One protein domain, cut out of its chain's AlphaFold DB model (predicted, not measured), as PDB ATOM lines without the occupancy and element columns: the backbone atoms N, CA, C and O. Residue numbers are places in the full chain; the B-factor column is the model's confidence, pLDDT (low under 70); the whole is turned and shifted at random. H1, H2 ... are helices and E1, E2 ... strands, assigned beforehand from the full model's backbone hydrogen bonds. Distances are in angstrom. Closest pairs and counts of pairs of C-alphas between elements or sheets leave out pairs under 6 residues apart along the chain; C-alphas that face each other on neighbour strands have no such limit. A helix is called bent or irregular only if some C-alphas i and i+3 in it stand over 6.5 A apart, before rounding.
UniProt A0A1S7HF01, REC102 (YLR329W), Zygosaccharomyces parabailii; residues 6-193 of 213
ATOM      1  N   ILE A   6     -63.268 -30.920  24.602       37.28
ATOM      2  CA  ILE A   6     -61.974 -30.277  24.410       37.28
ATOM      3  C   ILE A   6     -60.882 -31.345  24.553       37.28
ATOM      4  O   ILE A   6     -60.569 -31.765  25.659       37.28
ATOM      5  N   ILE A   7     -60.284 -31.791  23.446       35.91
ATOM      6  CA  ILE A   7     -59.234 -32.825  23.455       35.91
ATOM      7  C   ILE A   7     -57.868 -32.199  23.802       35.91
ATOM      8  O   ILE A   7     -57.302 -31.459  22.996       35.91
ATOM      9  N   HIS A   8     -57.318 -32.499  24.983       48.75
ATOM     10  CA  HIS A   8     -55.996 -32.094  25.486       48.75
ATOM     11  C   HIS A   8     -55.221 -33.243  26.109       48.75
ATOM     12  O   HIS A   8     -55.778 -34.169  26.661       48.75
ATOM     13  N   ILE A   9     -53.904 -33.177  26.030       45.38
ATOM     14  CA  ILE A   9     -53.031 -34.326  26.241       45.38
ATOM     15  C   ILE A   9     -52.564 -34.430  27.693       45.38
ATOM     16  O   ILE A   9     -52.020 -33.471  28.235       45.38
ATOM     17  N   ILE A  10     -52.687 -35.633  28.257       41.94
ATOM     18  CA  ILE A  10     -51.808 -36.153  29.309       41.94
ATOM     19  C   ILE A  10     -51.086 -37.348  28.669       41.94
ATOM     20  O   ILE A  10     -51.765 -38.219  28.134       41.94
ATOM     21  N   ASN A  11     -49.752 -37.382  28.760       48.31
ATOM     22  CA  ASN A  11     -48.809 -38.339  28.146       48.31
ATOM     23  C   ASN A  11     -48.458 -38.106  26.663       48.31
ATOM     24  O   ASN A  11     -49.302 -37.678  25.888       48.31
ATOM     25  N   PRO A  12     -47.178 -38.286  26.282       52.25
ATOM     26  CA  PRO A  12     -46.610 -37.677  25.081       52.25
ATOM     27  C   PRO A  12     -47.273 -38.185  23.792       52.25
ATOM     28  O   PRO A  12     -47.316 -39.398  23.596       52.25
ATOM     29  N   PRO A  13     -47.736 -37.312  22.872       61.34
ATOM     30  CA  PRO A  13     -48.025 -37.726  21.509       61.34
ATOM     31  C   PRO A  13     -46.769 -38.350  20.906       61.34
ATOM     32  O   PRO A  13     -45.739 -37.692  20.752       61.34
ATOM     33  N   LEU A  14     -46.874 -39.637  20.602       62.66
ATOM     34  CA  LEU A  14     -45.853 -40.403  19.915       62.66
ATOM     35  C   LEU A  14     -46.118 -40.305  18.417       62.66
ATOM     36  O   LEU A  14     -47.180 -40.719  17.973       62.66
ATOM     37  N   ILE A  15     -45.182 -39.774  17.637       68.81
ATOM     38  CA  ILE A  15     -45.263 -39.801  16.172       68.81
ATOM     39  C   ILE A  15     -44.209 -40.787  15.673       68.81
ATOM     40  O   ILE A  15     -43.018 -40.547  15.856       68.81
ATOM     41  N   SER A  16     -44.637 -41.866  15.018       68.69
ATOM     42  CA  SER A  16     -43.737 -42.906  14.500       68.69
ATOM     43  C   SER A  16     -43.735 -42.915  12.978       68.69
ATOM     44  O   SER A  16     -44.743 -43.233  12.355       68.69
ATOM     45  N   LEU A  17     -42.600 -42.600  12.366       69.12
ATOM     46  CA  LEU A  17     -42.446 -42.549  10.916       69.12
ATOM     47  C   LEU A  17     -41.675 -43.778  10.434       69.12
ATOM     48  O   LEU A  17     -40.567 -44.033  10.909       69.12
ATOM     49  N   LYS A  18     -42.245 -44.515   9.473       76.00
ATOM     50  CA  LYS A  18     -41.573 -45.645   8.829       76.00
ATOM     51  C   LYS A  18     -40.977 -45.212   7.495       76.00
ATOM     52  O   LYS A  18     -41.640 -44.578   6.677       76.00
ATOM     53  N   PHE A  19     -39.733 -45.601   7.251       69.56
ATOM     54  CA  PHE A  19     -39.067 -45.325   5.986       69.56
ATOM     55  C   PHE A  19     -38.714 -46.615   5.263       69.56
ATOM     56  O   PHE A  19     -38.054 -47.485   5.828       69.56
ATOM     57  N   THR A  20     -39.135 -46.716   4.003       65.50
ATOM     58  CA  THR A  20     -38.930 -47.912   3.181       65.50
ATOM     59  C   THR A  20     -38.400 -47.560   1.793       65.50
ATOM     60  O   THR A  20     -38.883 -46.619   1.174       65.50
ATOM     61  N   ASP A  21     -37.468 -48.347   1.265       64.50
ATOM     62  CA  ASP A  21     -37.004 -48.341  -0.123       64.50
ATOM     63  C   ASP A  21     -37.609 -49.548  -0.857       64.50
ATOM     64  O   ASP A  21     -37.310 -50.692  -0.536       64.50
ATOM     65  N   ASN A  22     -38.538 -49.310  -1.791       63.19
ATOM     66  CA  ASN A  22     -39.303 -50.361  -2.489       63.19
ATOM     67  C   ASN A  22     -39.973 -51.419  -1.583       63.19
ATOM     68  O   ASN A  22     -40.219 -52.547  -2.007       63.19
ATOM     69  N   GLY A  23     -40.320 -51.046  -0.350       64.75
ATOM     70  CA  GLY A  23     -40.906 -51.958   0.637       64.75
ATOM     71  C   GLY A  23     -39.883 -52.680   1.519       64.75
ATOM     72  O   GLY A  23     -40.295 -53.372   2.445       64.75
ATOM     73  N   GLU A  24     -38.585 -52.478   1.285       68.38
ATOM     74  CA  GLU A  24     -37.502 -52.874   2.188       68.38
ATOM     75  C   GLU A  24     -37.146 -51.726   3.135       68.38
ATOM     76  O   GLU A  24     -37.339 -50.556   2.817       68.38
ATOM     77  N   ASP A  25     -36.640 -52.035   4.321       74.12
ATOM     78  CA  ASP A  25     -36.281 -51.011   5.298       74.12
ATOM     79  C   ASP A  25     -34.979 -50.286   4.898       74.12
ATOM     80  O   ASP A  25     -34.047 -50.883   4.353       74.12
ATOM     81  N   LEU A  26     -34.894 -48.979   5.171       73.69
ATOM     82  CA  LEU A  26     -33.681 -48.203   4.885       73.69
ATOM     83  C   LEU A  26     -32.468 -48.699   5.683       73.69
ATOM     84  O   LEU A  26     -32.576 -49.144   6.824       73.69
ATOM     85  N   ASN A  27     -31.270 -48.497   5.123       80.69
ATOM     86  CA  ASN A  27     -30.038 -48.751   5.863       80.69
ATOM     87  C   ASN A  27     -29.883 -47.816   7.080       80.69
ATOM     88  O   ASN A  27     -30.297 -46.651   7.069       80.69
ATOM     89  N   THR A  28     -29.187 -48.310   8.104       83.06
ATOM     90  CA  THR A  28     -28.997 -47.622   9.390       83.06
ATOM     91  C   THR A  28     -28.380 -46.232   9.235       83.06
ATOM     92  O   THR A  28     -28.821 -45.290   9.880       83.06
ATOM     93  N   LYS A  29     -27.419 -46.052   8.317       84.50
ATOM     94  CA  LYS A  29     -26.766 -44.748   8.089       84.50
ATOM     95  C   LYS A  29     -27.742 -43.676   7.595       84.50
ATOM     96  O   LYS A  29     -27.614 -42.511   7.968       84.50
ATOM     97  N   SER A  30     -28.691 -44.053   6.742       82.69
ATOM     98  CA  SER A  30     -29.702 -43.130   6.214       82.69
ATOM     99  C   SER A  30     -30.715 -42.760   7.290       82.69
ATOM    100  O   SER A  30     -31.040 -41.583   7.436       82.69
ATOM    101  N   LEU A  31     -31.147 -43.742   8.085       83.44
ATOM    102  CA  LEU A  31     -32.021 -43.517   9.237       83.44
ATOM    103  C   LEU A  31     -31.354 -42.610  10.277       83.44
ATOM    104  O   LEU A  31     -31.964 -41.640  10.718       83.44
ATOM    105  N   GLU A  32     -30.080 -42.839  10.600       87.94
ATOM    106  CA  GLU A  32     -29.300 -41.977  11.498       87.94
ATOM    107  C   GLU A  32     -29.193 -40.537  10.988       87.94
ATOM    108  O   GLU A  32     -29.249 -39.590  11.774       87.94
ATOM    109  N   ALA A  33     -29.032 -40.345   9.677       87.19
ATOM    110  CA  ALA A  33     -28.966 -39.011   9.092       87.19
ATOM    111  C   ALA A  33     -30.311 -38.272   9.201       87.19
ATOM    112  O   ALA A  33     -30.328 -37.089   9.545       87.19
ATOM    113  N   ILE A  34     -31.426 -38.976   8.979       86.81
ATOM    114  CA  ILE A  34     -32.782 -38.446   9.189       86.81
ATOM    115  C   ILE A  34     -33.010 -38.131  10.675       86.81
ATOM    116  O   ILE A  34     -33.459 -37.032  10.999       86.81
ATOM    117  N   GLY A  35     -32.635 -39.033  11.586       89.31
ATOM    118  CA  GLY A  35     -32.729 -38.818  13.034       89.31
ATOM    119  C   GLY A  35     -31.955 -37.579  13.492       89.31
ATOM    120  O   GLY A  35     -32.501 -36.713  14.172       89.31
ATOM    121  N   LYS A  36     -30.718 -37.395  13.010       90.50
ATOM    122  CA  LYS A  36     -29.932 -36.176  13.277       90.50
ATOM    123  C   LYS A  36     -30.596 -34.908  12.733       90.50
ATOM    124  O   LYS A  36     -30.451 -33.844  13.335       90.50
ATOM    125  N   ALA A  37     -31.289 -34.985  11.598       90.94
ATOM    126  CA  ALA A  37     -32.023 -33.848  11.044       90.94
ATOM    127  C   ALA A  37     -33.236 -33.470  11.914       90.94
ATOM    128  O   ALA A  37     -33.510 -32.280  12.091       90.94
ATOM    129  N   PHE A  38     -33.910 -34.459  12.507       91.38
ATOM    130  CA  PHE A  38     -34.956 -34.256  13.511       91.38
ATOM    131  C   PHE A  38     -34.418 -33.636  14.802       91.38
ATOM    132  O   PHE A  38     -34.982 -32.653  15.281       91.38
ATOM    133  N   ASP A  39     -33.300 -34.138  15.331       91.00
ATOM    134  CA  ASP A  39     -32.660 -33.572  16.525       91.00
ATOM    135  C   ASP A  39     -32.282 -32.103  16.332       91.00
ATOM    136  O   ASP A  39     -32.531 -31.263  17.199       91.00
ATOM    137  N   LYS A  40     -31.740 -31.758  15.161       90.81
ATOM    138  CA  LYS A  40     -31.458 -30.362  14.802       90.81
ATOM    139  C   LYS A  40     -32.732 -29.518  14.715       90.81
ATOM    140  O   LYS A  40     -32.704 -28.349  15.080       90.81
ATOM    141  N   GLY A  41     -33.842 -30.109  14.275       90.44
ATOM    142  CA  GLY A  41     -35.169 -29.493  14.231       90.44
ATOM    143  C   GLY A  41     -35.871 -29.346  15.587       90.44
ATOM    144  O   GLY A  41     -36.958 -28.770  15.647       90.44
ATOM    145  N   ALA A  42     -35.259 -29.779  16.696       90.38
ATOM    146  CA  ALA A  42     -35.825 -29.650  18.040       90.38
ATOM    147  C   ALA A  42     -36.359 -28.244  18.412       90.38
ATOM    148  O   ALA A  42     -37.379 -28.192  19.105       90.38
ATOM    149  N   PRO A  43     -35.764 -27.109  17.975       90.50
ATOM    150  CA  PRO A  43     -36.306 -25.773  18.248       90.50
ATOM    151  C   PRO A  43     -37.734 -25.550  17.731       90.50
ATOM    152  O   PRO A  43     -38.507 -24.829  18.358       90.50
ATOM    153  N   PHE A  44     -38.136 -26.189  16.624       89.38
ATOM    154  CA  PHE A  44     -39.524 -26.117  16.148       89.38
ATOM    155  C   PHE A  44     -40.492 -26.649  17.216       89.38
ATOM    156  O   PHE A  44     -41.460 -25.983  17.587       89.38
ATOM    157  N   TRP A  45     -40.188 -27.817  17.778       89.44
ATOM    158  CA  TRP A  45     -41.014 -28.457  18.797       89.44
ATOM    159  C   TRP A  45     -40.943 -27.731  20.143       89.44
ATOM    160  O   TRP A  45     -41.979 -27.456  20.751       89.44
ATOM    161  N   LYS A  46     -39.733 -27.374  20.586       89.50
ATOM    162  CA  LYS A  46     -39.483 -26.743  21.889       89.50
ATOM    163  C   LYS A  46     -39.977 -25.308  21.951       89.50
ATOM    164  O   LYS A  46     -40.771 -24.972  22.828       89.50
ATOM    165  N   ASP A  47     -39.556 -24.481  21.005       86.38
ATOM    166  CA  ASP A  47     -39.729 -23.036  21.112       86.38
ATOM    167  C   ASP A  47     -41.036 -22.571  20.472       86.38
ATOM    168  O   ASP A  47     -41.681 -21.656  20.990       86.38
ATOM    169  N   GLN A  48     -41.451 -23.197  19.362       84.81
ATOM    170  CA  GLN A  48     -42.685 -22.797  18.679       84.81
ATOM    171  C   GLN A  48     -43.905 -23.523  19.235       84.81
ATOM    172  O   GLN A  48     -44.920 -22.883  19.519       84.81
ATOM    173  N   LEU A  49     -43.822 -24.846  19.386       85.69
ATOM    174  CA  LEU A  49     -44.953 -25.640  19.852       85.69
ATOM    175  C   LEU A  49     -44.976 -25.854  21.364       85.69
ATOM    176  O   LEU A  49     -46.038 -26.203  21.849       85.69
ATOM    177  N   LEU A  50     -43.915 -25.583  22.132       87.69
ATOM    178  CA  LEU A  50     -43.875 -25.820  23.589       87.69
ATOM    179  C   LEU A  50     -43.993 -27.316  23.944       87.69
ATOM    180  O   LEU A  50     -44.831 -27.734  24.751       87.69
ATOM    181  N   TYR A  51     -43.154 -28.127  23.306       88.12
ATOM    182  CA  TYR A  51     -42.953 -29.539  23.616       88.12
ATOM    183  C   TYR A  51     -41.529 -29.806  24.091       88.12
ATOM    184  O   TYR A  51     -40.562 -29.328  23.508       88.12
ATOM    185  N   GLU A  52     -41.382 -30.657  25.096       88.38
ATOM    186  CA  GLU A  52     -40.166 -31.443  25.237       88.38
ATOM    187  C   GLU A  52     -40.121 -32.459  24.092       88.38
ATOM    188  O   GLU A  52     -41.092 -33.170  23.845       88.38
ATOM    189  N   PHE A  53     -39.002 -32.484  23.372       89.62
ATOM    190  CA  PHE A  53     -38.815 -33.274  22.159       89.62
ATOM    191  C   PHE A  53     -37.678 -34.272  22.349       89.62
ATOM    192  O   PHE A  53     -36.589 -33.876  22.788       89.62
ATOM    193  N   ARG A  54     -37.919 -35.531  21.977       89.50
ATOM    194  CA  ARG A  54     -36.893 -36.568  21.836       89.50
ATOM    195  C   ARG A  54     -37.108 -37.315  20.526       89.50
ATOM    196  O   ARG A  54     -38.238 -37.659  20.195       89.50
ATOM    197  N   CYS A  55     -36.022 -37.575  19.812       89.38
ATOM    198  CA  CYS A  55     -36.009 -38.436  18.643       89.38
ATOM    199  C   CYS A  55     -35.188 -39.679  18.972       89.38
ATOM    200  O   CYS A  55     -34.094 -39.572  19.527       89.38
ATOM    201  N   HIS A  56     -35.693 -40.854  18.623       88.38
ATOM    202  CA  HIS A  56     -34.904 -42.078  18.641       88.38
ATOM    203  C   HIS A  56     -35.259 -42.957  17.445       88.38
ATOM    204  O   HIS A  56     -36.282 -42.763  16.788       88.38
ATOM    205  N   ILE A  57     -34.357 -43.877  17.127       86.31
ATOM    206  CA  ILE A  57     -34.519 -44.827  16.032       86.31
ATOM    207  C   ILE A  57     -34.733 -46.194  16.663       86.31
ATOM    208  O   ILE A  57     -33.939 -46.599  17.513       86.31
ATOM    209  N   ASP A  58     -35.790 -46.871  16.243       81.88
ATOM    210  CA  ASP A  58     -36.098 -48.240  16.636       81.88
ATOM    211  C   ASP A  58     -36.250 -49.080  15.370       81.88
ATOM    212  O   ASP A  58     -37.148 -48.837  14.566       81.88
ATOM    213  N   GLU A  59     -35.318 -50.004  15.145       81.94
ATOM    214  CA  GLU A  59     -35.206 -50.787  13.908       81.94
ATOM    215  C   GLU A  59     -35.229 -49.906  12.638       81.94
ATOM    216  O   GLU A  59     -34.230 -49.268  12.297       81.94
ATOM    217  N   SER A  60     -36.368 -49.864  11.938       77.44
ATOM    218  CA  SER A  60     -36.618 -49.091  10.717       77.44
ATOM    219  C   SER A  60     -37.563 -47.899  10.907       77.44
ATOM    220  O   SER A  60     -38.042 -47.295   9.938       77.44
ATOM    221  N   LEU A  61     -37.829 -47.540  12.162       77.38
ATOM    222  CA  LEU A  61     -38.720 -46.464  12.567       77.38
ATOM    223  C   LEU A  61     -37.933 -45.292  13.143       77.38
ATOM    224  O   LEU A  61     -37.020 -45.458  13.951       77.38
ATOM    225  N   VAL A  62     -38.344 -44.083  12.772       81.69
ATOM    226  CA  VAL A  62     -37.967 -42.861  13.483       81.69
ATOM    227  C   VAL A  62     -39.132 -42.478  14.382       81.69
ATOM    228  O   VAL A  62     -40.225 -42.175  13.895       81.69
ATOM    229  N   ILE A  63     -38.901 -42.498  15.688       82.88
ATOM    230  CA  ILE A  63     -39.909 -42.233  16.708       82.88
ATOM    231  C   ILE A  63     -39.643 -40.860  17.322       82.88
ATOM    232  O   ILE A  63     -38.551 -40.574  17.820       82.88
ATOM    233  N   LEU A  64     -40.666 -40.011  17.283       84.25
ATOM    234  CA  LEU A  64     -40.674 -38.685  17.884       84.25
ATOM    235  C   LEU A  64     -41.556 -38.720  19.133       84.25
ATOM    236  O   LEU A  64     -42.771 -38.916  19.049       84.25
ATOM    237  N   GLU A  65     -40.951 -38.487  20.289       85.38
ATOM    238  CA  GLU A  65     -41.660 -38.325  21.553       85.38
ATOM    239  C   GLU A  65     -41.856 -36.837  21.837       85.38
ATOM    240  O   GLU A  65     -40.892 -36.071  21.955       85.38
ATOM    241  N   LEU A  66     -43.116 -36.423  21.966       82.81
ATOM    242  CA  LEU A  66     -43.493 -35.035  22.207       82.81
ATOM    243  C   LEU A  66     -44.191 -34.911  23.562       82.81
ATOM    244  O   LEU A  66     -45.375 -35.191  23.679       82.81
ATOM    245  N   CYS A  67     -43.509 -34.434  24.600       83.75
ATOM    246  CA  CYS A  67     -44.121 -34.206  25.913       83.75
ATOM    247  C   CYS A  67     -44.572 -32.742  26.064       83.75
ATOM    248  O   CYS A  67     -43.776 -31.812  25.952       83.75
ATOM    249  N   CYS A  68     -45.875 -32.509  26.240       81.94
ATOM    250  CA  CYS A  68     -46.440 -31.157  26.281       81.94
ATOM    251  C   CYS A  68     -45.976 -30.406  27.539       81.94
ATOM    252  O   CYS A  68     -46.313 -30.810  28.648       81.94
ATOM    253  N   THR A  69     -45.281 -29.274  27.385       83.94
ATOM    254  CA  THR A  69     -44.844 -28.461  28.539       83.94
ATOM    255  C   THR A  69     -45.874 -27.410  28.942       83.94
ATOM    256  O   THR A  69     -45.870 -26.919  30.072       83.94
ATOM    257  N   MET A  70     -46.794 -27.066  28.036       83.00
ATOM    258  CA  MET A  70     -47.807 -26.044  28.285       83.00
ATOM    259  C   MET A  70     -48.872 -26.508  29.287       83.00
ATOM    260  O   MET A  70     -49.307 -25.703  30.109       83.00
ATOM    261  N   TRP A  71     -49.271 -27.781  29.253       78.75
ATOM    262  CA  TRP A  71     -50.344 -28.344  30.080       78.75
ATOM    263  C   TRP A  71     -49.801 -29.360  31.086       78.75
ATOM    264  O   TRP A  71     -49.718 -30.547  30.800       78.75
ATOM    265  N   SER A  72     -49.458 -28.900  32.290       78.25
ATOM    266  CA  SER A  72     -49.156 -29.810  33.399       78.25
ATOM    267  C   SER A  72     -50.439 -30.349  34.038       78.25
ATOM    268  O   SER A  72     -51.483 -29.689  34.005       78.25
ATOM    269  N   ALA A  73     -50.351 -31.505  34.703       78.31
ATOM    270  CA  ALA A  73     -51.475 -32.087  35.444       78.31
ATOM    271  C   ALA A  73     -52.098 -31.084  36.439       78.31
ATOM    272  O   ALA A  73     -53.316 -30.920  36.491       78.31
ATOM    273  N   ASN A  74     -51.262 -30.325  37.156       80.38
ATOM    274  CA  ASN A  74     -51.716 -29.285  38.087       80.38
ATOM    275  C   ASN A  74     -52.468 -28.151  37.382       80.38
ATOM    276  O   ASN A  74     -53.501 -27.684  37.871       80.38
ATOM    277  N   LYS A  75     -51.954 -27.705  36.230       81.88
ATOM    278  CA  LYS A  75     -52.568 -26.632  35.445       81.88
ATOM    279  C   LYS A  75     -53.930 -27.062  34.917       81.88
ATOM    280  O   LYS A  75     -54.905 -26.335  35.068       81.88
ATOM    281  N   MET A  76     -54.017 -28.272  34.381       79.00
ATOM    282  CA  MET A  76     -55.279 -28.834  33.915       79.00
ATOM    283  C   MET A  76     -56.301 -29.008  35.033       79.00
ATOM    284  O   MET A  76     -57.468 -28.655  34.862       79.00
ATOM    285  N   SER A  77     -55.862 -29.512  36.187       81.38
ATOM    286  CA  SER A  77     -56.738 -29.659  37.345       81.38
ATOM    287  C   SER A  77     -57.330 -28.311  37.753       81.38
ATOM    288  O   SER A  77     -58.535 -28.183  37.950       81.38
ATOM    289  N   THR A  78     -56.493 -27.276  37.805       82.31
ATOM    290  CA  THR A  78     -56.888 -25.947  38.284       82.31
ATOM    291  C   THR A  78     -57.761 -25.187  37.288       82.31
ATOM    292  O   THR A  78     -58.733 -24.556  37.697       82.31
ATOM    293  N   LEU A  79     -57.430 -25.235  35.994       81.44
ATOM    294  CA  LEU A  79     -58.098 -24.423  34.972       81.44
ATOM    295  C   LEU A  79     -59.330 -25.095  34.354       81.44
ATOM    296  O   LEU A  79     -60.188 -24.387  33.837       81.44
ATOM    297  N   LEU A  80     -59.430 -26.430  34.394       81.62
ATOM    298  CA  LEU A  80     -60.477 -27.171  33.682       81.62
ATOM    299  C   LEU A  80     -61.252 -28.148  34.578       81.62
ATOM    300  O   LEU A  80     -62.480 -28.065  34.642       81.62
ATOM    301  N   GLN A  81     -60.567 -29.042  35.301       82.00
ATOM    302  CA  GLN A  81     -61.242 -30.109  36.061       82.00
ATOM    303  C   GLN A  81     -61.993 -29.566  37.281       82.00
ATOM    304  O   GLN A  81     -63.208 -29.716  37.361       82.00
ATOM    305  N   LYS A  82     -61.312 -28.850  38.186       84.06
ATOM    306  CA  LYS A  82     -61.930 -28.291  39.400       84.06
ATOM    307  C   LYS A  82     -63.098 -27.344  39.103       84.06
ATOM    308  O   LYS A  82     -64.119 -27.459  39.778       84.06
ATOM    309  N   PRO A  83     -63.015 -26.418  38.124       83.44
ATOM    310  CA  PRO A  83     -64.170 -25.604  37.746       83.44
ATOM    311  C   PRO A  83     -65.383 -26.438  37.318       83.44
ATOM    312  O   PRO A  83     -66.506 -26.094  37.685       83.44
ATOM    313  N   SER A  84     -65.154 -27.538  36.595       81.38
ATOM    314  CA  SER A  84     -66.208 -28.457  36.151       81.38
ATOM    315  C   SER A  84     -66.800 -29.257  37.318       81.38
ATOM    316  O   SER A  84     -68.017 -29.346  37.452       81.38
ATOM    317  N   GLU A  85     -65.954 -29.770  38.215       83.06
ATOM    318  CA  GLU A  85     -66.358 -30.519  39.416       83.06
ATOM    319  C   GLU A  85     -67.160 -29.670  40.406       83.06
ATOM    320  O   GLU A  85     -68.148 -30.131  40.970       83.06
ATOM    321  N   LEU A  86     -66.762 -28.411  40.609       83.19
ATOM    322  CA  LEU A  86     -67.445 -27.490  41.518       83.19
ATOM    323  C   LEU A  86     -68.797 -27.014  40.972       83.19
ATOM    324  O   LEU A  86     -69.571 -26.407  41.715       83.19
ATOM    325  N   ARG A  87     -69.076 -27.226  39.679       79.69
ATOM    326  CA  ARG A  87     -70.273 -26.712  38.998       79.69
ATOM    327  C   ARG A  87     -70.896 -27.739  38.051       79.69
ATOM    328  O   ARG A  87     -71.083 -27.438  36.872       79.69
ATOM    329  N   PRO A  88     -71.332 -28.901  38.566       76.12
ATOM    330  CA  PRO A  88     -71.886 -29.977  37.742       76.12
ATOM    331  C   PRO A  88     -73.197 -29.588  37.040       76.12
ATOM    332  O   PRO A  88     -73.598 -30.223  36.072       76.12
ATOM    333  N   HIS A  89     -73.878 -28.544  37.522       82.25
ATOM    334  CA  HIS A  89     -75.116 -28.028  36.932       82.25
ATOM    335  C   HIS A  89     -74.883 -27.074  35.748       82.25
ATOM    336  O   HIS A  89     -75.840 -26.710  35.066       82.25
ATOM    337  N   MET A  90     -73.643 -26.629  35.517       79.38
ATOM    338  CA  MET A  90     -73.288 -25.806  34.363       79.38
ATOM    339  C   MET A  90     -72.745 -26.701  33.249       79.38
ATOM    340  O   MET A  90     -71.899 -27.556  33.493       79.38
ATOM    341  N   ASN A  91     -73.184 -26.460  32.013       81.19
ATOM    342  CA  ASN A  91     -72.641 -27.124  30.825       81.19
ATOM    343  C   ASN A  91     -71.262 -26.542  30.491       81.19
ATOM    344  O   ASN A  91     -71.124 -25.746  29.564       81.19
ATOM    345  N   LEU A  92     -70.262 -26.886  31.298       83.00
ATOM    346  CA  LEU A  92     -68.879 -26.510  31.054       83.00
ATOM    347  C   LEU A  92     -68.225 -27.483  30.058       83.00
ATOM    348  O   LEU A  92     -68.608 -28.657  30.004       83.00
ATOM    349  N   PRO A  93     -67.246 -27.009  29.273       78.81
ATOM    350  CA  PRO A  93     -66.520 -27.848  28.334       78.81
ATOM    351  C   PRO A  93     -65.857 -29.038  29.028       78.81
ATOM    352  O   PRO A  93     -65.179 -28.880  30.046       78.81
ATOM    353  N   SER A  94     -66.028 -30.232  28.465       72.00
ATOM    354  CA  SER A  94     -65.387 -31.442  28.975       72.00
ATOM    355  C   SER A  94     -63.951 -31.548  28.471       72.00
ATOM    356  O   SER A  94     -63.650 -31.189  27.335       72.00
ATOM    357  N   VAL A  95     -63.058 -32.077  29.307       69.75
ATOM    358  CA  VAL A  95     -61.679 -32.385  28.912       69.75
ATOM    359  C   VAL A  95     -61.634 -33.814  28.376       69.75
ATOM    360  O   VAL A  95     -61.938 -34.760  29.098       69.75
ATOM    361  N   ALA A  96     -61.256 -33.973  27.116       68.56
ATOM    362  CA  ALA A  96     -60.902 -35.245  26.502       68.56
ATOM    363  C   ALA A  96     -59.381 -35.390  26.433       68.56
ATOM    364  O   ALA A  96     -58.673 -34.392  26.382       68.56
ATOM    365  N   PHE A  97     -58.891 -36.628  26.394       66.88
ATOM    366  CA  PHE A  97     -57.462 -36.929  26.334       66.88
ATOM    367  C   PHE A  97     -57.085 -37.561  24.999       66.88
ATOM    368  O   PHE A  97     -57.734 -38.504  24.560       66.88
ATOM    369  N   CYS A  98     -56.036 -37.046  24.354       66.88
ATOM    370  CA  CYS A  98     -55.358 -37.757  23.268       66.88
ATOM    371  C   CYS A  98     -54.137 -38.439  23.884       66.88
ATOM    372  O   CYS A  98     -53.150 -37.780  24.198       66.88
ATOM    373  N   THR A  99     -54.276 -39.737  24.155       62.12
ATOM    374  CA  THR A  99     -53.248 -40.565  24.802       62.12
ATOM    375  C   THR A  99     -52.218 -41.089  23.810       62.12
ATOM    376  O   THR A  99     -51.084 -41.347  24.193       62.12
ATOM    377  N   GLU A 100     -52.609 -41.239  22.544       66.56
ATOM    378  CA  GLU A 100     -51.761 -41.731  21.462       66.56
ATOM    379  C   GLU A 100     -52.201 -41.096  20.135       66.56
ATOM    380  O   GLU A 100     -53.400 -40.937  19.882       66.56
ATOM    381  N   LEU A 101     -51.234 -40.712  19.297       70.81
ATOM    382  CA  LEU A 101     -51.467 -40.240  17.932       70.81
ATOM    383  C   LEU A 101     -50.545 -40.992  16.973       70.81
ATOM    384  O   LEU A 101     -49.486 -40.502  16.598       70.81
ATOM    385  N   GLN A 102     -50.965 -42.169  16.528       67.81
ATOM    386  CA  GLN A 102     -50.173 -42.930  15.574       67.81
ATOM    387  C   GLN A 102     -50.339 -42.362  14.155       67.81
ATOM    388  O   GLN A 102     -51.408 -42.449  13.551       67.81
ATOM    389  N   VAL A 103     -49.268 -41.786  13.608       69.50
ATOM    390  CA  VAL A 103     -49.209 -41.319  12.215       69.50
ATOM    391  C   VAL A 103     -48.286 -42.236  11.436       69.50
ATOM    392  O   VAL A 103     -47.077 -42.054  11.472       69.50
ATOM    393  N   GLN A 104     -48.843 -43.184  10.688       67.19
ATOM    394  CA  GLN A 104     -48.047 -44.006   9.785       67.19
ATOM    395  C   GLN A 104     -47.916 -43.319   8.422       67.19
ATOM    396  O   GLN A 104     -48.903 -43.123   7.714       67.19
ATOM    397  N   ALA A 105     -46.688 -42.969   8.052       68.44
ATOM    398  CA  ALA A 105     -46.346 -42.446   6.735       68.44
ATOM    399  C   ALA A 105     -45.365 -43.400   6.058       68.44
ATOM    400  O   ALA A 105     -44.427 -43.850   6.708       68.44
ATOM    401  N   ASN A 106     -45.579 -43.680   4.771       70.38
ATOM    402  CA  ASN A 106     -44.662 -44.465   3.950       70.38
ATOM    403  C   ASN A 106     -44.092 -43.551   2.863       70.38
ATOM    404  O   ASN A 106     -44.840 -43.019   2.039       70.38
ATOM    405  N   PHE A 107     -42.777 -43.368   2.869       70.88
ATOM    406  CA  PHE A 107     -42.071 -42.609   1.841       70.88
ATOM    407  C   PHE A 107     -41.519 -43.587   0.806       70.88
ATOM    408  O   PHE A 107     -40.854 -44.546   1.182       70.88
ATOM    409  N   TYR A 108     -41.808 -43.358  -0.478       70.62
ATOM    410  CA  TYR A 108     -41.364 -44.216  -1.578       70.62
ATOM    411  C   TYR A 108     -40.317 -43.495  -2.417       70.62
ATOM    412  O   TYR A 108     -40.560 -42.384  -2.889       70.62
ATOM    413  N   HIS A 109     -39.177 -44.146  -2.643       66.62
ATOM    414  CA  HIS A 109     -38.090 -43.590  -3.441       66.62
ATOM    415  C   HIS A 109     -37.537 -44.595  -4.455       66.62
ATOM    416  O   HIS A 109     -37.787 -45.789  -4.358       66.62
ATOM    417  N   SER A 110     -36.794 -44.106  -5.455       64.06
ATOM    418  CA  SER A 110     -36.112 -44.960  -6.436       64.06
ATOM    419  C   SER A 110     -34.695 -45.318  -5.970       64.06
ATOM    420  O   SER A 110     -33.909 -44.415  -5.674       64.06
ATOM    421  N   ILE A 111     -34.356 -46.614  -6.012       56.38
ATOM    422  CA  ILE A 111     -33.089 -47.237  -5.559       56.38
ATOM    423  C   ILE A 111     -31.834 -46.429  -5.933       56.38
ATOM    424  O   ILE A 111     -30.930 -46.235  -5.127       56.38
ATOM    425  N   HIS A 112     -31.752 -45.927  -7.167       62.88
ATOM    426  CA  HIS A 112     -30.543 -45.257  -7.668       62.88
ATOM    427  C   HIS A 112     -30.482 -43.759  -7.371       62.88
ATOM    428  O   HIS A 112     -29.535 -43.084  -7.772       62.88
ATOM    429  N   LYS A 113     -31.513 -43.215  -6.725       66.56
ATOM    430  CA  LYS A 113     -31.659 -41.777  -6.508       66.56
ATOM    431  C   LYS A 113     -31.746 -41.414  -5.036       66.56
ATOM    432  O   LYS A 113     -31.999 -40.239  -4.768       66.56
ATOM    433  N   TRP A 114     -31.613 -42.367  -4.100       74.19
ATOM    434  CA  TRP A 114     -31.755 -42.075  -2.669       74.19
ATOM    435  C   TRP A 114     -30.818 -40.947  -2.264       74.19
ATOM    436  O   TRP A 114     -29.596 -41.037  -2.376       74.19
ATOM    437  N   ASN A 115     -31.433 -39.859  -1.822       82.00
ATOM    438  CA  ASN A 115     -30.752 -38.659  -1.403       82.00
ATOM    439  C   ASN A 115     -31.390 -38.211  -0.095       82.00
ATOM    440  O   ASN A 115     -32.557 -37.826  -0.064       82.00
ATOM    441  N   VAL A 116     -30.598 -38.249   0.974       82.44
ATOM    442  CA  VAL A 116     -31.026 -37.859   2.320       82.44
ATOM    443  C   VAL A 116     -31.576 -36.430   2.343       82.44
ATOM    444  O   VAL A 116     -32.549 -36.172   3.043       82.44
ATOM    445  N   LEU A 117     -31.010 -35.511   1.555       84.56
ATOM    446  CA  LEU A 117     -31.479 -34.123   1.486       84.56
ATOM    447  C   LEU A 117     -32.888 -34.030   0.899       84.56
ATOM    448  O   LEU A 117     -33.741 -33.311   1.413       84.56
ATOM    449  N   GLU A 118     -33.146 -34.793  -0.162       83.25
ATOM    450  CA  GLU A 118     -34.466 -34.839  -0.787       83.25
ATOM    451  C   GLU A 118     -35.487 -35.514   0.133       83.25
ATOM    452  O   GLU A 118     -36.594 -35.005   0.301       83.25
ATOM    453  N   ALA A 119     -35.089 -36.590   0.818       82.19
ATOM    454  CA  ALA A 119     -35.918 -37.230   1.834       82.19
ATOM    455  C   ALA A 119     -36.291 -36.242   2.952       82.19
ATOM    456  O   ALA A 119     -37.467 -36.098   3.275       82.19
ATOM    457  N   ILE A 120     -35.326 -35.485   3.491       85.31
ATOM    458  CA  ILE A 120     -35.572 -34.445   4.506       85.31
ATOM    459  C   ILE A 120     -36.596 -33.414   4.012       85.31
ATOM    460  O   ILE A 120     -37.495 -33.035   4.766       85.31
ATOM    461  N   ARG A 121     -36.495 -32.969   2.754       85.69
ATOM    462  CA  ARG A 121     -37.440 -32.011   2.155       85.69
ATOM    463  C   ARG A 121     -38.849 -32.581   2.051       85.69
ATOM    464  O   ARG A 121     -39.788 -31.924   2.493       85.69
ATOM    465  N   GLN A 122     -38.990 -33.804   1.547       84.19
ATOM    466  CA  GLN A 122     -40.287 -34.473   1.419       84.19
ATOM    467  C   GLN A 122     -40.935 -34.740   2.781       84.19
ATOM    468  O   GLN A 122     -42.136 -34.535   2.947       84.19
ATOM    469  N   ILE A 123     -40.147 -35.139   3.785       84.81
ATOM    470  CA  ILE A 123     -40.642 -35.328   5.153       84.81
ATOM    471  C   ILE A 123     -41.110 -33.994   5.737       84.81
ATOM    472  O   ILE A 123     -42.187 -33.932   6.329       84.81
ATOM    473  N   ASN A 124     -40.331 -32.922   5.557       88.19
ATOM    474  CA  ASN A 124     -40.729 -31.582   5.979       88.19
ATOM    475  C   ASN A 124     -42.052 -31.167   5.336       88.19
ATOM    476  O   ASN A 124     -42.938 -30.692   6.040       88.19
ATOM    477  N   GLU A 125     -42.210 -31.364   4.027       86.56
ATOM    478  CA  GLU A 125     -43.447 -31.045   3.312       86.56
ATOM    479  C   GLU A 125     -44.631 -31.859   3.846       86.56
ATOM    480  O   GLU A 125     -45.664 -31.284   4.198       86.56
ATOM    481  N   TYR A 126     -44.460 -33.176   3.992       86.94
ATOM    482  CA  TYR A 126     -45.483 -34.068   4.530       86.94
ATOM    483  C   TYR A 126     -45.918 -33.654   5.939       86.94
ATOM    484  O   TYR A 126     -47.106 -33.440   6.179       86.94
ATOM    485  N   LEU A 127     -44.974 -33.492   6.869       86.75
ATOM    486  CA  LEU A 127     -45.280 -33.146   8.258       86.75
ATOM    487  C   LEU A 127     -45.863 -31.736   8.381       86.75
ATOM    488  O   LEU A 127     -46.805 -31.530   9.144       86.75
ATOM    489  N   SER A 128     -45.357 -30.775   7.605       88.88
ATOM    490  CA  SER A 128     -45.920 -29.420   7.559       88.88
ATOM    491  C   SER A 128     -47.367 -29.453   7.083       88.88
ATOM    492  O   SER A 128     -48.239 -28.855   7.711       88.88
ATOM    493  N   SER A 129     -47.634 -30.190   6.004       88.00
ATOM    494  CA  SER A 129     -48.977 -30.368   5.462       88.00
ATOM    495  C   SER A 129     -49.893 -31.052   6.472       88.00
ATOM    496  O   SER A 129     -50.977 -30.542   6.750       88.00
ATOM    497  N   LEU A 130     -49.450 -32.144   7.098       86.75
ATOM    498  CA  LEU A 130     -50.207 -32.869   8.117       86.75
ATOM    499  C   LEU A 130     -50.583 -31.966   9.298       86.75
ATOM    500  O   LEU A 130     -51.748 -31.938   9.711       86.75
ATOM    501  N   ILE A 131     -49.619 -31.201   9.819       87.38
ATOM    502  CA  ILE A 131     -49.860 -30.282  10.932       87.38
ATOM    503  C   ILE A 131     -50.871 -29.215  10.518       87.38
ATOM    504  O   ILE A 131     -51.898 -29.062  11.172       87.38
ATOM    505  N   VAL A 132     -50.611 -28.508   9.420       87.31
ATOM    506  CA  VAL A 132     -51.385 -27.329   9.015       87.31
ATOM    507  C   VAL A 132     -52.783 -27.687   8.505       87.31
ATOM    508  O   VAL A 132     -53.726 -26.934   8.734       87.31
ATOM    509  N   SER A 133     -52.947 -28.816   7.811       84.69
ATOM    510  CA  SER A 133     -54.214 -29.175   7.160       84.69
ATOM    511  C   SER A 133     -55.140 -30.040   8.015       84.69
ATOM    512  O   SER A 133     -56.355 -29.961   7.842       84.69
ATOM    513  N   GLN A 134     -54.604 -30.841   8.941       86.25
ATOM    514  CA  GLN A 134     -55.405 -31.800   9.710       86.25
ATOM    515  C   GLN A 134     -55.260 -31.586  11.212       86.25
ATOM    516  O   GLN A 134     -56.239 -31.262  11.891       86.25
ATOM    517  N   LEU A 135     -54.041 -31.735  11.733       86.00
ATOM    518  CA  LEU A 135     -53.822 -31.794  13.174       86.00
ATOM    519  C   LEU A 135     -54.140 -30.463  13.862       86.00
ATOM    520  O   LEU A 135     -54.743 -30.454  14.931       86.00
ATOM    521  N   GLU A 136     -53.808 -29.335  13.236       87.38
ATOM    522  CA  GLU A 136     -54.123 -28.006  13.758       87.38
ATOM    523  C   GLU A 136     -55.639 -27.773  13.855       87.38
ATOM    524  O   GLU A 136     -56.120 -27.174  14.816       87.38
ATOM    525  N   PHE A 137     -56.414 -28.263  12.887       84.62
ATOM    526  CA  PHE A 137     -57.865 -28.085  12.874       84.62
ATOM    527  C   PHE A 137     -58.565 -28.975  13.896       84.62
ATOM    528  O   PHE A 137     -59.472 -28.499  14.590       84.62
ATOM    529  N   GLN A 138     -58.148 -30.238  13.993       83.69
ATOM    530  CA  GLN A 138     -58.753 -31.229  14.880       83.69
ATOM    531  C   GLN A 138     -58.320 -31.035  16.335       83.69
ATOM    532  O   GLN A 138     -59.143 -31.134  17.242       83.69
ATOM    533  N   LEU A 139     -57.049 -30.694  16.555       83.75
ATOM    534  CA  LEU A 139     -56.430 -30.594  17.874       83.75
ATOM    535  C   LEU A 139     -55.660 -29.260  18.028       83.75
ATOM    536  O   LEU A 139     -54.433 -29.260  18.167       83.75
ATOM    537  N   PRO A 140     -56.344 -28.095  18.050       85.31
ATOM    538  CA  PRO A 140     -55.681 -26.787  18.013       85.31
ATOM    539  C   PRO A 140     -54.726 -26.540  19.182       85.31
ATOM    540  O   PRO A 140     -53.608 -26.078  18.995       85.31
ATOM    541  N   LEU A 141     -55.109 -26.904  20.406       83.50
ATOM    542  CA  LEU A 141     -54.225 -26.748  21.569       83.50
ATOM    543  C   LEU A 141     -53.091 -27.784  21.613       83.50
ATOM    544  O   LEU A 141     -52.209 -27.686  22.465       83.50
ATOM    545  N   VAL A 142     -53.068 -28.741  20.686       82.38
ATOM    546  CA  VAL A 142     -51.979 -29.705  20.511       82.38
ATOM    547  C   VAL A 142     -51.001 -29.210  19.446       82.38
ATOM    548  O   VAL A 142     -49.819 -29.056  19.734       82.38
ATOM    549  N   PHE A 143     -51.497 -28.870  18.255       84.81
ATOM    550  CA  PHE A 143     -50.648 -28.625  17.085       84.81
ATOM    551  C   PHE A 143     -50.690 -27.192  16.533       84.81
ATOM    552  O   PHE A 143     -49.899 -26.866  15.650       84.81
ATOM    553  N   SER A 144     -51.553 -26.304  17.046       86.19
ATOM    554  CA  SER A 144     -51.551 -24.891  16.644       86.19
ATOM    555  C   SER A 144     -50.631 -24.058  17.523       86.19
ATOM    556  O   SER A 144     -50.928 -23.770  18.687       86.19
ATOM    557  N   ILE A 145     -49.562 -23.544  16.922       84.81
ATOM    558  CA  ILE A 145     -48.701 -22.524  17.534       84.81
ATOM    559  C   ILE A 145     -49.522 -21.277  17.890       84.81
ATOM    560  O   ILE A 145     -49.319 -20.662  18.937       84.81
ATOM    561  N   VAL A 146     -50.480 -20.896  17.040       84.12
ATOM    562  CA  VAL A 146     -51.282 -19.687  17.256       84.12
ATOM    563  C   VAL A 146     -52.236 -19.867  18.432       84.12
ATOM    564  O   VAL A 146     -52.284 -19.001  19.305       84.12
ATOM    565  N   THR A 147     -52.963 -20.986  18.495       86.44
ATOM    566  CA  THR A 147     -53.864 -21.280  19.619       86.44
ATOM    567  C   THR A 147     -53.088 -21.375  20.933       86.44
ATOM    568  O   THR A 147     -53.497 -20.766  21.921       86.44
ATOM    569  N   ARG A 148     -51.929 -22.054  20.942       86.31
ATOM    570  CA  ARG A 148     -51.054 -22.145  22.125       86.31
ATOM    571  C   ARG A 148     -50.558 -20.781  22.592       86.31
ATOM    572  O   ARG A 148     -50.665 -20.464  23.772       86.31
ATOM    573  N   ASN A 149     -50.079 -19.943  21.676       85.44
ATOM    574  CA  ASN A 149     -49.602 -18.602  22.018       85.44
ATOM    575  C   ASN A 149     -50.720 -17.694  22.530       85.44
ATOM    576  O   ASN A 149     -50.496 -16.921  23.458       85.44
ATOM    577  N   ARG A 150     -51.930 -17.802  21.971       85.81
ATOM    578  CA  ARG A 150     -53.096 -17.073  22.482       85.81
ATOM    579  C   ARG A 150     -53.434 -17.490  23.902       85.81
ATOM    580  O   ARG A 150     -53.561 -16.618  24.756       85.81
ATOM    581  N   PHE A 151     -53.503 -18.793  24.165       86.50
ATOM    582  CA  PHE A 151     -53.709 -19.290  25.521       86.50
ATOM    583  C   PHE A 151     -52.618 -18.776  26.472       86.50
ATOM    584  O   PHE A 151     -52.936 -18.129  27.463       86.50
ATOM    585  N   LYS A 152     -51.338 -18.950  26.119       87.00
ATOM    586  CA  LYS A 152     -50.194 -18.483  26.921       87.00
ATOM    587  C   LYS A 152     -50.246 -16.979  27.212       87.00
ATOM    588  O   LYS A 152     -49.906 -16.558  28.309       87.00
ATOM    589  N   SER A 153     -50.687 -16.165  26.249       86.38
ATOM    590  CA  SER A 153     -50.819 -14.713  26.431       86.38
ATOM    591  C   SER A 153     -51.925 -14.303  27.407       86.38
ATOM    592  O   SER A 153     -51.858 -13.212  27.954       86.38
ATOM    593  N   GLN A 154     -52.924 -15.161  27.616       84.81
ATOM    594  CA  GLN A 154     -54.073 -14.903  28.491       84.81
ATOM    595  C   GLN A 154     -53.979 -15.661  29.820       84.81
ATOM    596  O   GLN A 154     -54.760 -15.409  30.735       84.81
ATOM    597  N   GLU A 155     -53.033 -16.590  29.935       84.50
ATOM    598  CA  GLU A 155     -52.928 -17.545  31.034       84.50
ATOM    599  C   GLU A 155     -52.845 -16.877  32.413       84.50
ATOM    600  O   GLU A 155     -53.538 -17.295  33.338       84.50
ATOM    601  N   ASN A 156     -52.033 -15.827  32.547       84.62
ATOM    602  CA  ASN A 156     -51.832 -15.151  33.833       84.62
ATOM    603  C   ASN A 156     -53.065 -14.349  34.280       84.62
ATOM    604  O   ASN A 156     -53.283 -14.169  35.478       84.62
ATOM    605  N   ASP A 157     -53.884 -13.905  33.327       84.31
ATOM    606  CA  ASP A 157     -55.003 -13.001  33.587       84.31
ATOM    607  C   ASP A 157     -56.339 -13.743  33.703       84.31
ATOM    608  O   ASP A 157     -57.262 -13.264  34.365       84.31
ATOM    609  N   ILE A 158     -56.457 -14.937  33.108       82.38
ATOM    610  CA  ILE A 158     -57.726 -15.673  33.015       82.38
ATOM    611  C   ILE A 158     -58.317 -15.999  34.394       82.38
ATOM    612  O   ILE A 158     -59.527 -15.899  34.586       82.38
ATOM    613  N   GLY A 159     -57.472 -16.332  35.375       81.06
ATOM    614  CA  GLY A 159     -57.886 -16.610  36.751       81.06
ATOM    615  C   GLY A 159     -58.456 -15.367  37.443       81.06
ATOM    616  O   GLY A 159     -59.638 -15.371  37.798       81.06
ATOM    617  N   PRO A 160     -57.657 -14.295  37.608       82.62
ATOM    618  CA  PRO A 160     -58.120 -13.031  38.180       82.62
ATOM    619  C   PRO A 160     -59.364 -12.458  37.490       82.62
ATOM    620  O   PRO A 160     -60.301 -12.048  38.173       82.62
ATOM    621  N   ILE A 161     -59.421 -12.482  36.153       79.00
ATOM    622  CA  ILE A 161     -60.573 -11.991  35.382       79.00
ATOM    623  C   ILE A 161     -61.824 -12.817  35.681       79.00
ATOM    624  O   ILE A 161     -62.893 -12.251  35.918       79.00
ATOM    625  N   SER A 162     -61.707 -14.147  35.708       81.12
ATOM    626  CA  SER A 162     -62.838 -15.035  35.981       81.12
ATOM    627  C   SER A 162     -63.470 -14.720  37.344       81.12
ATOM    628  O   SER A 162     -64.687 -14.514  37.442       81.12
ATOM    629  N   TYR A 163     -62.636 -14.582  38.381       80.88
ATOM    630  CA  TYR A 163     -63.087 -14.216  39.725       80.88
ATOM    631  C   TYR A 163     -63.597 -12.772  39.818       80.88
ATOM    632  O   TYR A 163     -64.584 -12.533  40.509       80.88
ATOM    633  N   GLY A 164     -62.995 -11.823  39.101       80.44
ATOM    634  CA  GLY A 164     -63.438 -10.427  39.095       80.44
ATOM    635  C   GLY A 164     -64.804 -10.217  38.435       80.44
ATOM    636  O   GLY A 164     -65.604  -9.427  38.928       80.44
ATOM    637  N   LEU A 165     -65.098 -10.935  37.346       73.69
ATOM    638  CA  LEU A 165     -66.332 -10.744  36.570       73.69
ATOM    639  C   LEU A 165     -67.521 -11.548  37.093       73.69
ATOM    640  O   LEU A 165     -68.653 -11.079  37.045       73.69
ATOM    641  N   THR A 166     -67.284 -12.779  37.545       75.31
ATOM    642  CA  THR A 166     -68.372 -13.724  37.869       75.31
ATOM    643  C   THR A 166     -68.262 -14.318  39.265       75.31
ATOM    644  O   THR A 166     -69.053 -15.196  39.612       75.31
ATOM    645  N   GLN A 167     -67.273 -13.878  40.058       74.94
ATOM    646  CA  GLN A 167     -66.925 -14.479  41.354       74.94
ATOM    647  C   GLN A 167     -66.765 -16.006  41.253       74.94
ATOM    648  O   GLN A 167     -67.117 -16.764  42.154       74.94
ATOM    649  N   SER A 168     -66.283 -16.481  40.103       76.69
ATOM    650  CA  SER A 168     -66.301 -17.888  39.726       76.69
ATOM    651  C   SER A 168     -65.121 -18.236  38.837       76.69
ATOM    652  O   SER A 168     -64.669 -17.392  38.079       76.69
ATOM    653  N   SER A 169     -64.681 -19.496  38.853       80.94
ATOM    654  CA  SER A 169     -63.750 -20.079  37.878       80.94
ATOM    655  C   SER A 169     -64.417 -20.598  36.589       80.94
ATOM    656  O   SER A 169     -63.723 -21.083  35.701       80.94
ATOM    657  N   ALA A 170     -65.746 -20.498  36.455       82.31
ATOM    658  CA  ALA A 170     -66.511 -21.055  35.332       82.31
ATOM    659  C   ALA A 170     -66.196 -20.408  33.973       82.31
ATOM    660  O   ALA A 170     -66.404 -21.037  32.938       82.31
ATOM    661  N   LEU A 171     -65.693 -19.168  33.956       84.19
ATOM    662  CA  LEU A 171     -65.300 -18.512  32.708       84.19
ATOM    663  C   LEU A 171     -64.001 -19.084  32.136       84.19
ATOM    664  O   LEU A 171     -63.794 -18.986  30.931       84.19
ATOM    665  N   ILE A 172     -63.144 -19.695  32.963       86.75
ATOM    666  CA  ILE A 172     -61.841 -20.199  32.516       86.75
ATOM    667  C   ILE A 172     -62.016 -21.287  31.437       86.75
ATOM    668  O   ILE A 172     -61.487 -21.095  30.339       86.75
ATOM    669  N   PRO A 173     -62.801 -22.367  31.656       86.56
ATOM    670  CA  PRO A 173     -63.051 -23.357  30.607       86.56
ATOM    671  C   PRO A 173     -63.707 -22.774  29.348       86.56
ATOM    672  O   PRO A 173     -63.329 -23.146  28.242       86.56
ATOM    673  N   LEU A 174     -64.646 -21.832  29.501       86.50
ATOM    674  CA  LEU A 174     -65.366 -21.214  28.378       86.50
ATOM    675  C   LEU A 174     -64.449 -20.354  27.502       86.50
ATOM    676  O   LEU A 174     -64.529 -20.392  26.278       86.50
ATOM    677  N   VAL A 175     -63.539 -19.591  28.108       87.25
ATOM    678  CA  VAL A 175     -62.546 -18.810  27.360       87.25
ATOM    679  C   VAL A 175     -61.587 -19.739  26.615       87.25
ATOM    680  O   VAL A 175     -61.286 -19.494  25.448       87.25
ATOM    681  N   ILE A 176     -61.147 -20.831  27.246       86.94
ATOM    682  CA  ILE A 176     -60.307 -21.841  26.587       86.94
ATOM    683  C   ILE A 176     -61.045 -22.454  25.387       86.94
ATOM    684  O   ILE A 176     -60.461 -22.567  24.308       86.94
ATOM    685  N   GLU A 177     -62.330 -22.778  25.529       87.56
ATOM    686  CA  GLU A 177     -63.167 -23.265  24.428       87.56
ATOM    687  C   GLU A 177     -63.233 -22.263  23.268       87.56
ATOM    688  O   GLU A 177     -62.993 -22.628  22.117       87.56
ATOM    689  N   LEU A 178     -63.474 -20.981  23.557       86.94
ATOM    690  CA  LEU A 178     -63.505 -19.928  22.539       86.94
ATOM    691  C   LEU A 178     -62.177 -19.817  21.778       86.94
ATOM    692  O   LEU A 178     -62.174 -19.643  20.559       86.94
ATOM    693  N   ILE A 179     -61.042 -19.959  22.470       87.06
ATOM    694  CA  ILE A 179     -59.712 -19.967  21.843       87.06
ATOM    695  C   ILE A 179     -59.555 -21.166  20.892       87.06
ATOM    696  O   ILE A 179     -58.990 -21.015  19.809       87.06
ATOM    697  N   VAL A 180     -60.055 -22.347  21.271       85.69
ATOM    698  CA  VAL A 180     -60.005 -23.581  20.459       85.69
ATOM    699  C   VAL A 180     -60.916 -23.506  19.232       85.69
ATOM    700  O   VAL A 180     -60.562 -24.006  18.155       85.69
ATOM    701  N   LEU A 181     -62.097 -22.912  19.395       86.31
ATOM    702  CA  LEU A 181     -63.104 -22.799  18.343       86.31
ATOM    703  C   LEU A 181     -62.777 -21.710  17.316       86.31
ATOM    704  O   LEU A 181     -63.280 -21.781  16.194       86.31
ATOM    705  N   ASP A 182     -61.900 -20.751  17.631       84.38
ATOM    706  CA  ASP A 182     -61.454 -19.753  16.656       84.38
ATOM    707  C   ASP A 182     -60.524 -20.357  15.587       84.38
ATOM    708  O   ASP A 182     -59.296 -20.239  15.625       84.38
ATOM    709  N   LYS A 183     -61.125 -20.956  14.555       80.56
ATOM    710  CA  LYS A 183     -60.401 -21.495  13.393       80.56
ATOM    711  C   LYS A 183     -59.765 -20.414  12.524       80.56
ATOM    712  O   LYS A 183     -58.835 -20.712  11.774       80.56
ATOM    713  N   THR A 184     -60.189 -19.154  12.648       75.88
ATOM    714  CA  THR A 184     -59.576 -18.040  11.908       75.88
ATOM    715  C   THR A 184     -58.156 -17.734  12.390       75.88
ATOM    716  O   THR A 184     -57.417 -16.995  11.732       75.88
ATOM    717  N   ALA A 185     -57.770 -18.309  13.533       70.06
ATOM    718  CA  ALA A 185     -56.435 -18.263  14.098       70.06
ATOM    719  C   ALA A 185     -55.471 -19.307  13.510       70.06
ATOM    720  O   ALA A 185     -54.278 -19.188  13.753       70.06
ATOM    721  N   THR A 186     -55.943 -20.290  12.738       80.12
ATOM    722  CA  THR A 186     -55.074 -21.358  12.210       80.12
ATOM    723  C   THR A 186     -54.049 -20.845  11.198       80.12
ATOM    724  O   THR A 186     -54.241 -19.803  10.559       80.12
ATOM    725  N   THR A 187     -52.961 -21.595  11.027       81.38
ATOM    726  CA  THR A 187     -51.848 -21.267  10.128       81.38
ATOM    727  C   THR A 187     -52.330 -20.994   8.704       81.38
ATOM    728  O   THR A 187     -51.940 -19.982   8.121       81.38
ATOM    729  N   VAL A 188     -53.235 -21.821   8.165       80.75
ATOM    730  CA  VAL A 188     -53.815 -21.628   6.819       80.75
ATOM    731  C   VAL A 188     -54.438 -20.238   6.680       80.75
ATOM    732  O   VAL A 188     -54.142 -19.505   5.737       80.75
ATOM    733  N   TYR A 189     -55.254 -19.826   7.652       77.38
ATOM    734  CA  TYR A 189     -55.908 -18.518   7.625       77.38
ATOM    735  C   TYR A 189     -54.940 -17.360   7.876       77.38
ATOM    736  O   TYR A 189     -55.196 -16.255   7.395       77.38
ATOM    737  N   GLN A 190     -53.835 -17.568   8.599       76.62
ATOM    738  CA  GLN A 190     -52.786 -16.550   8.712       76.62
ATOM    739  C   GLN A 190     -52.035 -16.362   7.388       76.62
ATOM    740  O   GLN A 190     -51.784 -15.221   7.005       76.62
ATOM    741  N   ILE A 191     -51.736 -17.449   6.666       74.31
ATOM    742  CA  ILE A 191     -51.050 -17.405   5.364       74.31
ATOM    743  C   ILE A 191     -51.918 -16.715   4.306       74.31
ATOM    744  O   ILE A 191     -51.426 -15.876   3.557       74.31
ATOM    745  N   LEU A 192     -53.214 -17.035   4.257       74.62
ATOM    746  CA  LEU A 192     -54.135 -16.491   3.256       74.62
ATOM    747  C   LEU A 192     -54.518 -15.020   3.496       74.62
ATOM    748  O   LEU A 192     -55.177 -14.417   2.650       74.62
ATOM    749  N   ARG A 193     -54.136 -14.407   4.628       69.81
ATOM    750  CA  ARG A 193     -54.486 -13.012   4.938       69.81
ATOM    751  C   ARG A 193     -53.535 -12.030   4.235       69.81
ATOM    752  O   ARG A 193     -52.380 -11.912   4.634       69.81
TER     753      ARG A 193
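This is residues 6 to 193 of the 213 residues of the protein "REC102 (YLR329W)" of Zygosaccharomyces parabailii (UniProt A0A1S7HF01). This is an elongated body: at one end a twisted three-stranded sheet has H1 over one face, with H2 on that same face but beside the strands, and toward the other end H3, H6b and H7 gather. Helix H4 runs from beside H1 toward H5, and residues 97 to 115 run back along the body beside E1. The 188 printed residues hold four named strands and eight named helices in the order E1 H1 H2 E2 E3 H3 E4 H4 H5 H6 H7 H8, class mixed; the sheet order is E1 E3 E2, antiparallel. The whole is only just loose, close to compact, with a radius of gyration of the C-alphas of 19.6 A and spans of 68 by 36 by 25 A.

Find C-alpha 14 at (-45.853, -40.403, 19.915); there E1 begins and runs 23.3 A to residue 21. Then come H1, residues 28 to 40, 18.3 A; H2, 42 to 48; E2, 51 to 58, 21.1 A; E3, 61 to 68, 22.0 A; H3, 73 to 85; and E4, 94 to 96. Look for C-alpha 116 at (-31.026, -37.859, 2.320), where H4 begins its 31.2 A to residue 138, with a kink of 33 degrees near residue 131. After H5, 140 to 143, H6, 145 to 166, was assigned as one helix by its hydrogen bonds but is bent, C-alphas 153 and 156 being 7.5 A apart: its arms are H6a, 145 to 153, and H6b, 156 to 166. H7 is 171 to 181; H8, 187 to 191, ends at C-alpha 191, (-51.050, -17.405, 5.364).

Start at the twisted sheet: between the neighbours E1 and E3, N 15 and O 64 are within hydrogen-bond range at 2.9 A, and in the hairpin E2 and E3, N 54 and O 65 are within hydrogen-bond range at 3.0 A. E1, H1 H2, E2 form a split strand-helix-strand unit, E3 between its strands, with a right-handed crossover. H1 and H2 are on the same face, making two layers, at heights over the sheet of 8.9 A and 5.7 A. The hub H4 touches H1, Val 116 to Ser 30 at 6.7 A between C-alphas, at a steep tilt of 53 degrees. It also touches H8, C-alphas 132 and 187 being 6.2 A apart. H7 touches H6a at a shallow tilt of 20 degrees, opposite ways, C-alphas 147 and 179 at 6.4 A, and H3 through C-alphas 80 and 173 at 5.5 A. O i to N i+4 pairs are within hydrogen-bond range throughout H1, H2, H6a, H7 and H8, but 7 of 9 in H3, 17 of 19 in H4 and 6 of 7 in H6b; H5 is too short for one.

The C-alphas farthest apart, His 112 and Gln 167, are 68.4 A apart. The printed part has no cut, and the link from E4 to H4 is long. Mean pLDDT of the printed part is 79.3, with 34 residues under 70, among them 6 to 17.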